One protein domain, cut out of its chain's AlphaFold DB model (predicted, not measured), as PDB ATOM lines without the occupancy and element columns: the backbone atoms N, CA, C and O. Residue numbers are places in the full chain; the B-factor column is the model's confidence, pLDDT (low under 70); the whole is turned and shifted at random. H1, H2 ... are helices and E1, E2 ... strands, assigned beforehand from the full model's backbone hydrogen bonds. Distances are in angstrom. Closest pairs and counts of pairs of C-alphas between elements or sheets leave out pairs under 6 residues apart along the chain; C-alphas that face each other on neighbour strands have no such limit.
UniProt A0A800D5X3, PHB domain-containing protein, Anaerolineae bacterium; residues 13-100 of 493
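Overview. This is residues 13 to 100 of the 493 residues of the protein "PHB domain-containing protein" of Anaerolineae bacterium (UniProt A0A800D5X3). Little regular structure: a small flat body holds a three-stranded sheet, E3-E2-E5, and a two-stranded one, E1-E4, while residues 13 to 21 of helix H1 stick out. A long unnamed stretch, residues 23 to 56, joins them, its residues 45 to 46 pairing with E5. The 88 printed residues, 34 in named elements, run H1 E1 E2 E3 E4 E5; both sheets are antiparallel, the class mixed. The whole is only just compact, close to loose, with radius of gyration of the C-alphas 14.0 A, spanning 47 by 33 by 17 A.

Arrangement. H1, residues 13 to 22, has every O i to N i+4 pair within hydrogen-bond range. E1, residues 57 to 60, is antiparallel to E4, residues 81 to 84, at 162 degrees; N 58 and O 83 are 2.9 A apart. E2, residues 64 to 69, forms a hairpin with E3, residues 75 to 78; N 66 and O 78 are 2.9 A apart. E2 is antiparallel to E5, residues 94 to 99; N 67 and O 96 are 2.8 A apart. The closest C-alphas of E1 and E2, Val 60 and Ala 66, are 6.2 A apart.

Along the chain. H1, 14.1 A, begins at C-alpha 13 (-39.784, 32.187, 42.373). E5, 16.6 A, ends at C-alpha 99 (-51.955, 36.148, 3.316).

Size, cuts and confidence. The printed part has no cut. H1 to E1 is a long link. Residues 13 to 16, 18 to 30 and 51 to 53 have pLDDT under 70.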
ATOM      1  N   LYS A  13     -38.519  32.914  42.515       66.38
ATOM      2  CA  LYS A  13     -39.784  32.187  42.373       66.38
ATOM      3  C   LYS A  13     -40.974  33.112  42.089       66.38
ATOM      4  O   LYS A  13     -41.811  32.774  41.264       66.38
ATOM      5  N   ALA A  14     -41.010  34.292  42.712       69.12
ATOM      6  CA  ALA A  14     -42.044  35.297  42.454       69.12
ATOM      7  C   ALA A  14     -41.867  35.954  41.076       69.12
ATOM      8  O   ALA A  14     -42.850  36.261  40.410       69.12
ATOM      9  N   VAL A  15     -40.616  36.117  40.622       68.19
ATOM     10  CA  VAL A  15     -40.320  36.563  39.251       68.19
ATOM     11  C   VAL A  15     -40.738  35.492  38.239       68.19
ATOM     12  O   VAL A  15     -41.364  35.827  37.242       68.19
ATOM     13  N   ALA A  16     -40.466  34.212  38.512       68.69
ATOM     14  CA  ALA A  16     -40.883  33.112  37.644       68.69
ATOM     15  C   ALA A  16     -42.414  32.990  37.534       68.69
ATOM     16  O   ALA A  16     -42.917  32.913  36.420       68.69
ATOM     17  N   GLU A  17     -43.163  33.053  38.643       70.06
ATOM     18  CA  GLU A  17     -44.637  33.007  38.614       70.06
ATOM     19  C   GLU A  17     -45.264  34.247  37.958       70.06
ATOM     20  O   GLU A  17     -46.274  34.126  37.267       70.06
ATOM     21  N   ALA A  18     -44.678  35.439  38.140       68.12
ATOM     22  CA  ALA A  18     -45.135  36.652  37.457       68.12
ATOM     23  C   ALA A  18     -44.912  36.555  35.941       68.12
ATOM     24  O   ALA A  18     -45.821  36.855  35.171       68.12
ATOM     25  N   VAL A  19     -43.747  36.044  35.525       67.75
ATOM     26  CA  VAL A  19     -43.447  35.743  34.120       67.75
ATOM     27  C   VAL A  19     -44.405  34.671  33.590       67.75
ATOM     28  O   VAL A  19     -44.970  34.835  32.524       67.75
ATOM     29  N   GLU A  20     -44.702  33.603  34.324       66.50
ATOM     30  CA  GLU A  20     -45.614  32.559  33.833       66.50
ATOM     31  C   GLU A  20     -47.064  33.059  33.669       66.50
ATOM     32  O   GLU A  20     -47.734  32.723  32.689       66.50
ATOM     33  N   ARG A  21     -47.535  33.931  34.575       63.00
ATOM     34  CA  ARG A  21     -48.867  34.561  34.492       63.00
ATOM     35  C   ARG A  21     -48.982  35.576  33.360       63.00
ATOM     36  O   ARG A  21     -50.039  35.662  32.743       63.00
ATOM     37  N   GLU A  22     -47.919  36.326  33.086       62.28
ATOM     38  CA  GLU A  22     -47.871  37.306  31.993       62.28
ATOM     39  C   GLU A  22     -47.701  36.625  30.618       62.28
ATOM     40  O   GLU A  22     -48.050  37.192  29.585       62.28
ATOM     41  N   PHE A  23     -47.232  35.369  30.597       55.66
ATOM     42  CA  PHE A  23     -47.053  34.563  29.384       55.66
ATOM     43  C   PHE A  23     -48.201  33.576  29.103       55.66
ATOM     44  O   PHE A  23     -48.181  32.900  28.062       55.66
ATOM     45  N   ALA A  24     -49.225  33.515  29.964       52.88
ATOM     46  CA  ALA A  24     -50.457  32.797  29.664       52.88
ATOM     47  C   ALA A  24     -51.067  33.362  28.363       52.88
ATOM     48  O   ALA A  24     -51.195  34.580  28.229       52.88
ATOM     49  N   PRO A  25     -51.377  32.518  27.359       55.19
ATOM     50  CA  PRO A  25     -51.911  32.999  26.091       55.19
ATOM     51  C   PRO A  25     -53.222  33.753  26.362       55.19
ATOM     52  O   PRO A  25     -54.106  33.186  27.011       55.19
ATOM     53  N   PRO A  26     -53.363  35.013  25.915       56.47
ATOM     54  CA  PRO A  26     -54.622  35.725  26.061       56.47
ATOM     55  C   PRO A  26     -55.720  34.915  25.365       56.47
ATOM     56  O   PRO A  26     -55.530  34.445  24.245       56.47
ATOM     57  N   ALA A  27     -56.865  34.748  26.030       53.88
ATOM     58  CA  ALA A  27     -58.051  34.068  25.499       53.88
ATOM     59  C   ALA A  27     -58.760  34.891  24.402       53.88
ATOM     60  O   ALA A  27     -59.978  34.831  24.253       53.88
ATOM     61  N   GLU A  28     -58.005  35.694  23.654       56.69
ATOM     62  CA  GLU A  28     -58.507  36.395  22.489       56.69
ATOM     63  C   GLU A  28     -58.705  35.362  21.384       56.69
ATOM     64  O   GLU A  28     -57.758  34.911  20.738       56.69
ATOM     65  N   GLU A  29     -59.963  34.962  21.197       50.09
ATOM     66  CA  GLU A  29     -60.449  34.350  19.965       50.09
ATOM     67  C   GLU A  29     -59.897  35.160  18.790       50.09
ATOM     68  O   GLU A  29     -60.308  36.294  18.532       50.09
ATOM     69  N   GLY A  30     -58.872  34.590  18.151       59.16
ATOM     70  CA  GLY A  30     -57.989  35.292  17.236       59.16
ATOM     71  C   GLY A  30     -58.777  35.956  16.123       59.16
ATOM     72  O   GLY A  30     -59.243  35.293  15.191       59.16
ATOM     73  N   ARG A  31     -58.901  37.284  16.198       72.88
ATOM     74  CA  ARG A  31     -59.365  38.084  15.069       72.88
ATOM     75  C   ARG A  31     -58.413  37.801  13.921       72.88
ATOM     76  O   ARG A  31     -57.239  38.163  13.978       72.88
ATOM     77  N   ARG A  32     -58.911  37.110  12.895       82.38
ATOM     78  CA  ARG A  32     -58.151  36.925  11.662       82.38
ATOM     79  C   ARG A  32     -57.741  38.316  11.164       82.38
ATOM     80  O   ARG A  32     -58.607  39.200  11.136       82.38
ATOM     81  N   PRO A  33     -56.459  38.524  10.822       87.56
ATOM     82  CA  PRO A  33     -56.009  39.798  10.290       87.56
ATOM     83  C   PRO A  33     -56.855  40.144   9.064       87.56
ATOM     84  O   PRO A  33     -57.188  39.275   8.256       87.56
ATOM     85  N   ARG A  34     -57.259  41.410   8.963       91.94
ATOM     86  CA  ARG A  34     -57.931  41.924   7.770       91.94
ATOM     87  C   ARG A  34     -56.847  42.333   6.778       91.94
ATOM     88  O   ARG A  34     -55.929  43.057   7.147       91.94
ATOM     89  N   PHE A  35     -56.938  41.841   5.547       94.44
ATOM     90  CA  PHE A  35     -55.985  42.140   4.472       94.44
ATOM     91  C   PHE A  35     -56.488  43.310   3.619       94.44
ATOM     92  O   PHE A  35     -56.739  43.177   2.427       94.44
ATOM     93  N   ASP A  36     -56.735  44.449   4.259       92.81
ATOM     94  CA  ASP A  36     -57.388  45.616   3.661       92.81
ATOM     95  C   ASP A  36     -56.420  46.681   3.127       92.81
ATOM     96  O   ASP A  36     -56.862  47.575   2.409       92.81
ATOM     97  N   TYR A  37     -55.113  46.577   3.393       95.00
ATOM     98  CA  TYR A  37     -54.143  47.573   2.925       95.00
ATOM     99  C   TYR A  37     -53.967  47.546   1.404       95.00
ATOM    100  O   TYR A  37     -54.063  48.580   0.749       95.00
ATOM    101  N   ASN A  38     -53.711  46.362   0.847       93.94
ATOM    102  CA  ASN A  38     -53.520  46.163  -0.593       93.94
ATOM    103  C   ASN A  38     -54.216  44.884  -1.108       93.94
ATOM    104  O   ASN A  38     -53.855  44.336  -2.148       93.94
ATOM    105  N   GLY A  39     -55.179  44.370  -0.336       94.44
ATOM    106  CA  GLY A  39     -55.912  43.132  -0.615       94.44
ATOM    107  C   GLY A  39     -55.197  41.843  -0.190       94.44
ATOM    108  O   GLY A  39     -55.863  40.828  -0.011       94.44
ATOM    109  N   LEU A  40     -53.870  41.870  -0.009       96.94
ATOM    110  CA  LEU A  40     -53.059  40.706   0.394       96.94
ATOM    111  C   LEU A  40     -52.336  40.908   1.729       96.94
ATOM    112  O   LEU A  40     -51.989  39.939   2.401       96.94
ATOM    113  N   ALA A  41     -52.102  42.158   2.117       97.06
ATOM    114  CA  ALA A  41     -51.445  42.544   3.352       97.06
ATOM    115  C   ALA A  41     -52.391  43.344   4.258       97.06
ATOM    116  O   ALA A  41     -53.266  44.072   3.784       97.06
ATOM    117  N   SER A  42     -52.205  43.224   5.572       97.00
ATOM    118  CA  SER A  42     -52.848  44.092   6.560       97.00
ATOM    119  C   SER A  42     -52.227  45.487   6.542       97.00
ATOM    120  O   SER A  42     -51.152  45.696   5.974       97.00
ATOM    121  N   HIS A  43     -52.846  46.456   7.212       95.88
ATOM    122  CA  HIS A  43     -52.127  47.680   7.558       95.88
ATOM    123  C   HIS A  43     -50.935  47.364   8.485       95.88
ATOM    124  O   HIS A  43     -50.999  46.404   9.261       95.88
ATOM    125  N   PRO A  44     -49.835  48.138   8.417       95.75
ATOM    126  CA  PRO A  44     -48.766  48.035   9.398       95.75
ATOM    127  C   PRO A  44     -49.292  48.423  10.784       95.75
ATOM    128  O   PRO A  44     -49.706  49.561  11.004       95.75
ATOM    129  N   GLU A  45     -49.230  47.496  11.731       94.88
ATOM    130  CA  GLU A  45     -49.643  47.693  13.120       94.88
ATOM    131  C   GLU A  45     -48.414  47.773  14.022       94.88
ATOM    132  O   GLU A  45     -47.436  47.052  13.831       94.88
ATOM    133  N   SER A  46     -48.416  48.659  15.014       92.56
ATOM    134  CA  SER A  46     -47.321  48.691  15.985       92.56
ATOM    135  C   SER A  46     -47.395  47.461  16.882       92.56
ATOM    136  O   SER A  46     -48.423  47.234  17.514       92.56
ATOM    137  N   VAL A  47     -46.303  46.704  16.980       90.69
ATOM    138  CA  VAL A  47     -46.231  45.575  17.916       90.69
ATOM    139  C   VAL A  47     -46.172  46.119  19.334       90.69
ATOM    140  O   VAL A  47     -45.233  46.849  19.666       90.69
ATOM    141  N   ASP A  48     -47.144  45.740  20.161       84.00
ATOM    142  CA  ASP A  48     -47.114  46.070  21.578       84.00
ATOM    143  C   ASP A  48     -46.015  45.255  22.274       84.00
ATOM    144  O   ASP A  48     -45.877  44.043  22.068       84.00
ATOM    145  N   ARG A  49     -45.167  45.937  23.041       84.38
ATOM    146  CA  ARG A  49     -44.034  45.319  23.736       84.38
ATOM    147  C   ARG A  49     -44.193  45.557  25.230       84.38
ATOM    148  O   ARG A  49     -44.162  46.701  25.678       84.38
ATOM    149  N   SER A  50     -44.313  44.485  26.003       79.50
ATOM    150  CA  SER A  50     -44.329  44.559  27.461       79.50
ATOM    151  C   SER A  50     -42.906  44.674  28.025       79.50
ATOM    152  O   SER A  50     -41.911  44.381  27.357       79.50
ATOM    153  N   TRP A  51     -42.820  45.181  29.260       63.56
ATOM    154  CA  TRP A  51     -41.609  45.316  30.082       63.56
ATOM    155  C   TRP A  51     -40.401  45.972  29.362       63.56
ATOM    156  O   TRP A  51     -39.599  45.338  28.676       63.56
ATOM    157  N   PHE A  52     -40.271  47.299  29.522       69.25
ATOM    158  CA  PHE A  52     -39.201  48.150  28.958       69.25
ATOM    159  C   PHE A  52     -39.024  48.103  27.421       69.25
ATOM    160  O   PHE A  52     -37.941  48.406  26.923       69.25
ATOM    161  N   ASN A  53     -40.063  47.765  26.643       68.94
ATOM    162  CA  ASN A  53     -39.988  47.564  25.183       68.94
ATOM    163  C   ASN A  53     -39.015  46.448  24.736       68.94
ATOM    164  O   ASN A  53     -38.627  46.399  23.559       68.94
ATOM    165  N   LEU A  54     -38.608  45.568  25.657       73.50
ATOM    166  CA  LEU A  54     -37.652  44.487  25.400       73.50
ATOM    167  C   LEU A  54     -38.339  43.185  24.981       73.50
ATOM    168  O   LEU A  54     -37.740  42.399  24.251       73.50
ATOM    169  N   PHE A  55     -39.589  42.968  25.396       82.12
ATOM    170  CA  PHE A  55     -40.290  41.710  25.173       82.12
ATOM    171  C   PHE A  55     -41.580  41.943  24.391       82.12
ATOM    172  O   PHE A  55     -42.453  42.700  24.791       82.12
ATOM    173  N   GLY A  56     -41.697  41.293  23.237       86.81
ATOM    174  CA  GLY A  56     -42.930  41.254  22.456       86.81
ATOM    175  C   GLY A  56     -43.245  39.816  22.080       86.81
ATOM    176  O   GLY A  56     -42.330  39.029  21.817       86.81
ATOM    177  N   ARG A  57     -44.531  39.472  22.047       89.88
ATOM    178  CA  ARG A  57     -45.004  38.178  21.555       89.88
ATOM    179  C   ARG A  57     -45.705  38.398  20.225       89.88
ATOM    180  O   ARG A  57     -46.616  39.211  20.132       89.88
ATOM    181  N   LEU A  58     -45.269  37.674  19.205       93.56
ATOM    182  CA  LEU A  58     -45.876  37.694  17.883       93.56
ATOM    183  C   LEU A  58     -46.457  36.316  17.593       93.56
ATOM    184  O   LEU A  58     -45.725  35.328  17.554       93.56
ATOM    185  N   THR A  59     -47.764  36.257  17.374       93.19
ATOM    186  CA  THR A  59     -48.444  35.035  16.940       93.19
ATOM    187  C   THR A  59     -48.821  35.185  15.476       93.19
ATOM    188  O   THR A  59     -49.511  36.128  15.100       93.19
ATOM    189  N   VAL A  60     -48.357  34.253  14.650       95.94
ATOM    190  CA  VAL A  60     -48.626  34.188  13.215       95.94
ATOM    191  C   VAL A  60     -49.528  32.990  12.956       95.94
ATOM    192  O   VAL A  60     -49.202  31.862  13.336       95.94
ATOM    193  N   LEU A  61     -50.680  33.240  12.341       94.44
ATOM    194  CA  LEU A  61     -51.669  32.203  12.060       94.44
ATOM    195  C   LEU A  61     -51.211  31.295  10.900       94.44
ATOM    196  O   LEU A  61     -50.433  31.716  10.043       94.44
ATOM    197  N   PRO A  62     -51.695  30.043  10.827       94.31
ATOM    198  CA  PRO A  62     -51.510  29.209   9.643       94.31
ATOM    199  C   PRO A  62     -52.050  29.895   8.384       94.31
ATOM    200  O   PRO A  62     -53.122  30.496   8.414       94.31
ATOM    201  N   GLY A  63     -51.308  29.792   7.280       94.25
ATOM    202  CA  GLY A  63     -51.660  30.444   6.016       94.25
ATOM    203  C   GLY A  63     -51.302  31.929   5.946       94.25
ATOM    204  O   GLY A  63     -51.570  32.546   4.925       94.25
ATOM    205  N   THR A  64     -50.670  32.505   6.974       97.19
ATOM    206  CA  THR A  64     -50.169  33.884   6.938       97.19
ATOM    207  C   THR A  64     -48.679  33.949   7.259       97.19
ATOM    208  O   THR A  64     -48.106  33.056   7.889       97.19
ATOM    209  N   CYS A  65     -48.036  35.023   6.812       97.81
ATOM    210  CA  CYS A  65     -46.692  35.402   7.226       97.81
ATOM    211  C   CYS A  65     -46.731  36.780   7.876       97.81
ATOM    212  O   CYS A  65     -47.454  37.663   7.426       97.81
ATOM    213  N   ALA A  66     -45.930  36.983   8.918       97.88
ATOM    214  CA  ALA A  66     -45.772  38.289   9.543       97.88
ATOM    215  C   ALA A  66     -44.436  38.910   9.139       97.88
ATOM    216  O   ALA A  66     -43.380  38.287   9.255       97.88
ATOM    217  N   ILE A  67     -44.478  40.157   8.691       97.81
ATOM    218  CA  ILE A  67     -43.312  40.940   8.304       97.81
ATOM    219  C   ILE A  67     -43.100  41.986   9.379       97.81
ATOM    220  O   ILE A  67     -43.895  42.908   9.542       97.81
ATOM    221  N   LEU A  68     -42.011  41.835  10.117       97.12
ATOM    222  CA  LEU A  68     -41.604  42.787  11.129       97.12
ATOM    223  C   LEU A  68     -40.644  43.793  10.502       97.12
ATOM    224  O   LEU A  68     -39.550  43.421  10.075       97.12
ATOM    225  N   THR A  69     -41.046  45.058  10.473       96.62
ATOM    226  CA  THR A  69     -40.231  46.174   9.990       96.62
ATOM    227  C   THR A  69     -39.823  47.079  11.148       96.62
ATOM    228  O   THR A  69     -40.588  47.332  12.083       96.62
ATOM    229  N   GLY A  70     -38.578  47.549  11.122       93.50
ATOM    230  CA  GLY A  70     -38.001  48.402  12.156       93.50
ATOM    231  C   GLY A  70     -37.137  49.523  11.587       93.50
ATOM    232  O   GLY A  70     -36.935  49.649  10.380       93.50
ATOM    233  N   ARG A  71     -36.607  50.365  12.480       90.75
ATOM    234  CA  ARG A  71     -35.685  51.445  12.100       90.75
ATOM    235  C   ARG A  71     -34.432  50.897  11.408       90.75
ATOM    236  O   ARG A  71     -33.945  49.826  11.752       90.75
ATOM    237  N   GLY A  72     -33.898  51.671  10.461       91.19
ATOM    238  CA  GLY A  72     -32.675  51.323   9.732       91.19
ATOM    239  C   GLY A  72     -32.864  50.277   8.629       91.19
ATOM    240  O   GLY A  72     -31.893  49.643   8.242       91.19
ATOM    241  N   GLY A  73     -34.097  50.069   8.149       91.50
ATOM    242  CA  GLY A  73     -34.387  49.080   7.103       91.50
ATOM    243  C   GLY A  73     -34.394  47.636   7.608       91.50
ATOM    244  O   GLY A  73     -34.369  46.709   6.805       91.50
ATOM    245  N   PHE A  74     -34.424  47.427   8.929       93.56
ATOM    246  CA  PHE A  74     -34.568  46.094   9.500       93.56
ATOM    247  C   PHE A  74     -35.893  45.479   9.039       93.56
ATOM    248  O   PHE A  74     -36.959  46.030   9.321       93.56
ATOM    249  N   GLN A  75     -35.819  44.330   8.373       95.56
ATOM    250  CA  GLN A  75     -36.974  43.555   7.940       95.56
ATOM    251  C   GLN A  75     -36.746  42.083   8.272       95.56
ATOM    252  O   GLN A  75     -35.674  41.535   8.014       95.56
ATOM    253  N   ARG A  76     -37.754  41.430   8.854       96.81
ATOM    254  CA  ARG A  76     -37.715  39.992   9.136       96.81
ATOM    255  C   ARG A  76     -39.074  39.361   8.874       96.81
ATOM    256  O   ARG A  76     -40.090  39.900   9.300       96.81
ATOM    257  N   VAL A  77     -39.074  38.223   8.187       97.69
ATOM    258  CA  VAL A  77     -40.281  37.450   7.878       97.69
ATOM    259  C   VAL A  77     -40.399  36.299   8.871       97.69
ATOM    260  O   VAL A  77     -39.435  35.564   9.091       97.69
ATOM    261  N   TYR A  78     -41.577  36.148   9.465       97.69
ATOM    262  CA  TYR A  78     -41.936  35.050  10.355       97.69
ATOM    263  C   TYR A  78     -43.043  34.219   9.702       97.69
ATOM    264  O   TYR A  78     -44.070  34.759   9.285       97.69
ATOM    265  N   GLY A  79     -42.820  32.908   9.597       97.62
ATOM    266  CA  GLY A  79     -43.846  31.953   9.169       97.62
ATOM    267  C   GLY A  79     -44.867  31.672  10.278       97.62
ATOM    268  O   GLY A  79     -44.758  32.252  11.357       97.62
ATOM    269  N   PRO A  80     -45.827  30.760  10.062       96.88
ATOM    270  CA  PRO A  80     -46.804  30.370  11.078       96.88
ATOM    271  C   PRO A  80     -46.148  29.921  12.390       96.88
ATOM    272  O   PRO A  80     -45.142  29.213  12.373       96.88
ATOM    273  N   GLY A  81     -46.712  30.325  13.530       96.25
ATOM    274  CA  GLY A  81     -46.205  29.972  14.858       96.25
ATOM    275  C   GLY A  81     -46.199  31.136  15.847       96.25
ATOM    276  O   GLY A  81     -46.634  32.245  15.548       96.25
ATOM    277  N   THR A  82     -45.698  30.881  17.053       94.50
ATOM    278  CA  THR A  82     -45.550  31.898  18.100       94.50
ATOM    279  C   THR A  82     -44.075  32.205  18.310       94.50
ATOM    280  O   THR A  82     -43.277  31.303  18.549       94.50
ATOM    281  N   TYR A  83     -43.725  33.487  18.260       95.25
ATOM    282  CA  TYR A  83     -42.356  33.969  18.359       95.25
ATOM    283  C   TYR A  83     -42.228  34.987  19.481       95.25
ATOM    284  O   TYR A  83     -43.085  35.853  19.671       95.25
ATOM    285  N   SER A  84     -41.111  34.910  20.191       92.56
ATOM    286  CA  SER A  84     -40.713  35.912  21.170       92.56
ATOM    287  C   SER A  84     -39.648  36.826  20.565       92.56
ATOM    288  O   SER A  84     -38.627  36.373  20.042       92.56
ATOM    289  N   LEU A  85     -39.892  38.130  20.615       92.31
ATOM    290  CA  LEU A  85     -39.113  39.146  19.912       92.31
ATOM    291  C   LEU A  85     -37.946  39.674  20.767       92.31
ATOM    292  O   LEU A  85     -37.930  40.843  21.129       92.31
ATOM    293  N   PHE A  86     -36.963  38.825  21.082       86.19
ATOM    294  CA  PHE A  86     -35.869  39.178  22.009       86.19
ATOM    295  C   PHE A  86     -34.704  39.981  21.392       86.19
ATOM    296  O   PHE A  86     -33.964  40.633  22.116       86.19
ATOM    297  N   ASN A  87     -34.534  39.966  20.064       84.94
ATOM    298  CA  ASN A  87     -33.389  40.582  19.364       84.94
ATOM    299  C   ASN A  87     -33.827  41.583  18.288       84.94
ATOM    300  O   ASN A  87     -33.249  41.653  17.201       84.94
ATOM    301  N   VAL A  88     -34.902  42.318  18.550       87.25
ATOM    302  CA  VAL A  88     -35.411  43.311  17.605       87.25
ATOM    303  C   VAL A  88     -34.885  44.689  18.005       87.25
ATOM    304  O   VAL A  88     -35.032  45.052  19.175       87.25
ATOM    305  N   PRO A  89     -34.308  45.475  17.072       86.50
ATOM    306  CA  PRO A  89     -33.770  46.796  17.379       86.50
ATOM    307  C   PRO A  89     -34.742  47.661  18.190       86.50
ATOM    308  O   PRO A  89     -35.962  47.626  17.978       86.50
ATOM    309  N   LEU A  90     -34.188  48.441  19.121       83.19
ATOM    310  CA  LEU A  90     -34.947  49.389  19.932       83.19
ATOM    311  C   LEU A  90     -35.588  50.450  19.024       83.19
ATOM    312  O   LEU A  90     -34.914  51.113  18.233       83.19
ATOM    313  N   GLY A  91     -36.904  50.616  19.136       86.00
ATOM    314  CA  GLY A  91     -37.674  51.581  18.356       86.00
ATOM    315  C   GLY A  91     -39.084  51.090  18.045       86.00
ATOM    316  O   GLY A  91     -39.447  49.961  18.370       86.00
ATOM    317  N   LYS A  92     -39.875  51.951  17.393       88.81
ATOM    318  CA  LYS A  92     -41.184  51.563  16.857       88.81
ATOM    319  C   LYS A  92     -40.970  50.486  15.800       88.81
ATOM    320  O   LYS A  92     -40.324  50.748  14.785       88.81
ATOM    321  N   THR A  93     -41.491  49.298  16.065       93.38
ATOM    322  CA  THR A  93     -41.536  48.211  15.092       93.38
ATOM    323  C   THR A  93     -42.958  47.952  14.683       93.38
ATOM    324  O   THR A  93     -43.838  47.840  15.537       93.38
ATOM    325  N   MET A  94     -43.147  47.852  13.378       95.94
ATOM    326  CA  MET A  94     -44.438  47.592  12.778       95.94
ATOM    327  C   MET A  94     -44.464  46.139  12.325       95.94
ATOM    328  O   MET A  94     -43.483  45.642  11.769       95.94
ATOM    329  N   VAL A  95     -45.569  45.459  12.576       96.50
ATOM    330  CA  VAL A  95     -45.869  44.161  11.995       96.50
ATOM    331  C   VAL A  95     -46.907  44.344  10.905       96.50
ATOM    332  O   VAL A  95     -47.856  45.108  11.053       96.50
ATOM    333  N   GLN A  96     -46.715  43.641   9.803       97.25
ATOM    334  CA  GLN A  96     -47.694  43.538   8.739       97.25
ATOM    335  C   GLN A  96     -47.927  42.062   8.447       97.25
ATOM    336  O   GLN A  96     -46.966  41.310   8.287       97.25
ATOM    337  N   PHE A  97     -49.182  41.632   8.406       97.56
ATOM    338  CA  PHE A  97     -49.528  40.257   8.069       97.56
ATOM    339  C   PHE A  97     -49.825  40.162   6.579       97.56
ATOM    340  O   PHE A  97     -50.523  41.013   6.041       97.56
ATOM    341  N   VAL A  98     -49.310  39.128   5.925       98.00
ATOM    342  CA  VAL A  98     -49.544  38.832   4.510       98.00
ATOM    343  C   VAL A  98     -50.203  37.469   4.400       98.00
ATOM    344  O   VAL A  98     -49.753  36.508   5.033       98.00
ATOM    345  N   ASP A  99     -51.272  37.396   3.621       97.94
ATOM    346  CA  ASP A  99     -51.955  36.148   3.316       97.94
ATOM    347  C   ASP A  99     -51.132  35.328   2.313       97.94
ATOM    348  O   ASP A  99     -50.782  35.796   1.230       97.94
ATOM    349  N   MET A 100     -50.793  34.102   2.698       97.75
ATOM    350  CA  MET A 100     -50.023  33.149   1.894       97.75
ATOM    351  C   MET A 100     -50.917  32.051   1.306       97.75
ATOM    352  O   MET A 100     -50.414  31.120   0.670       97.75
TER     353      MET A 100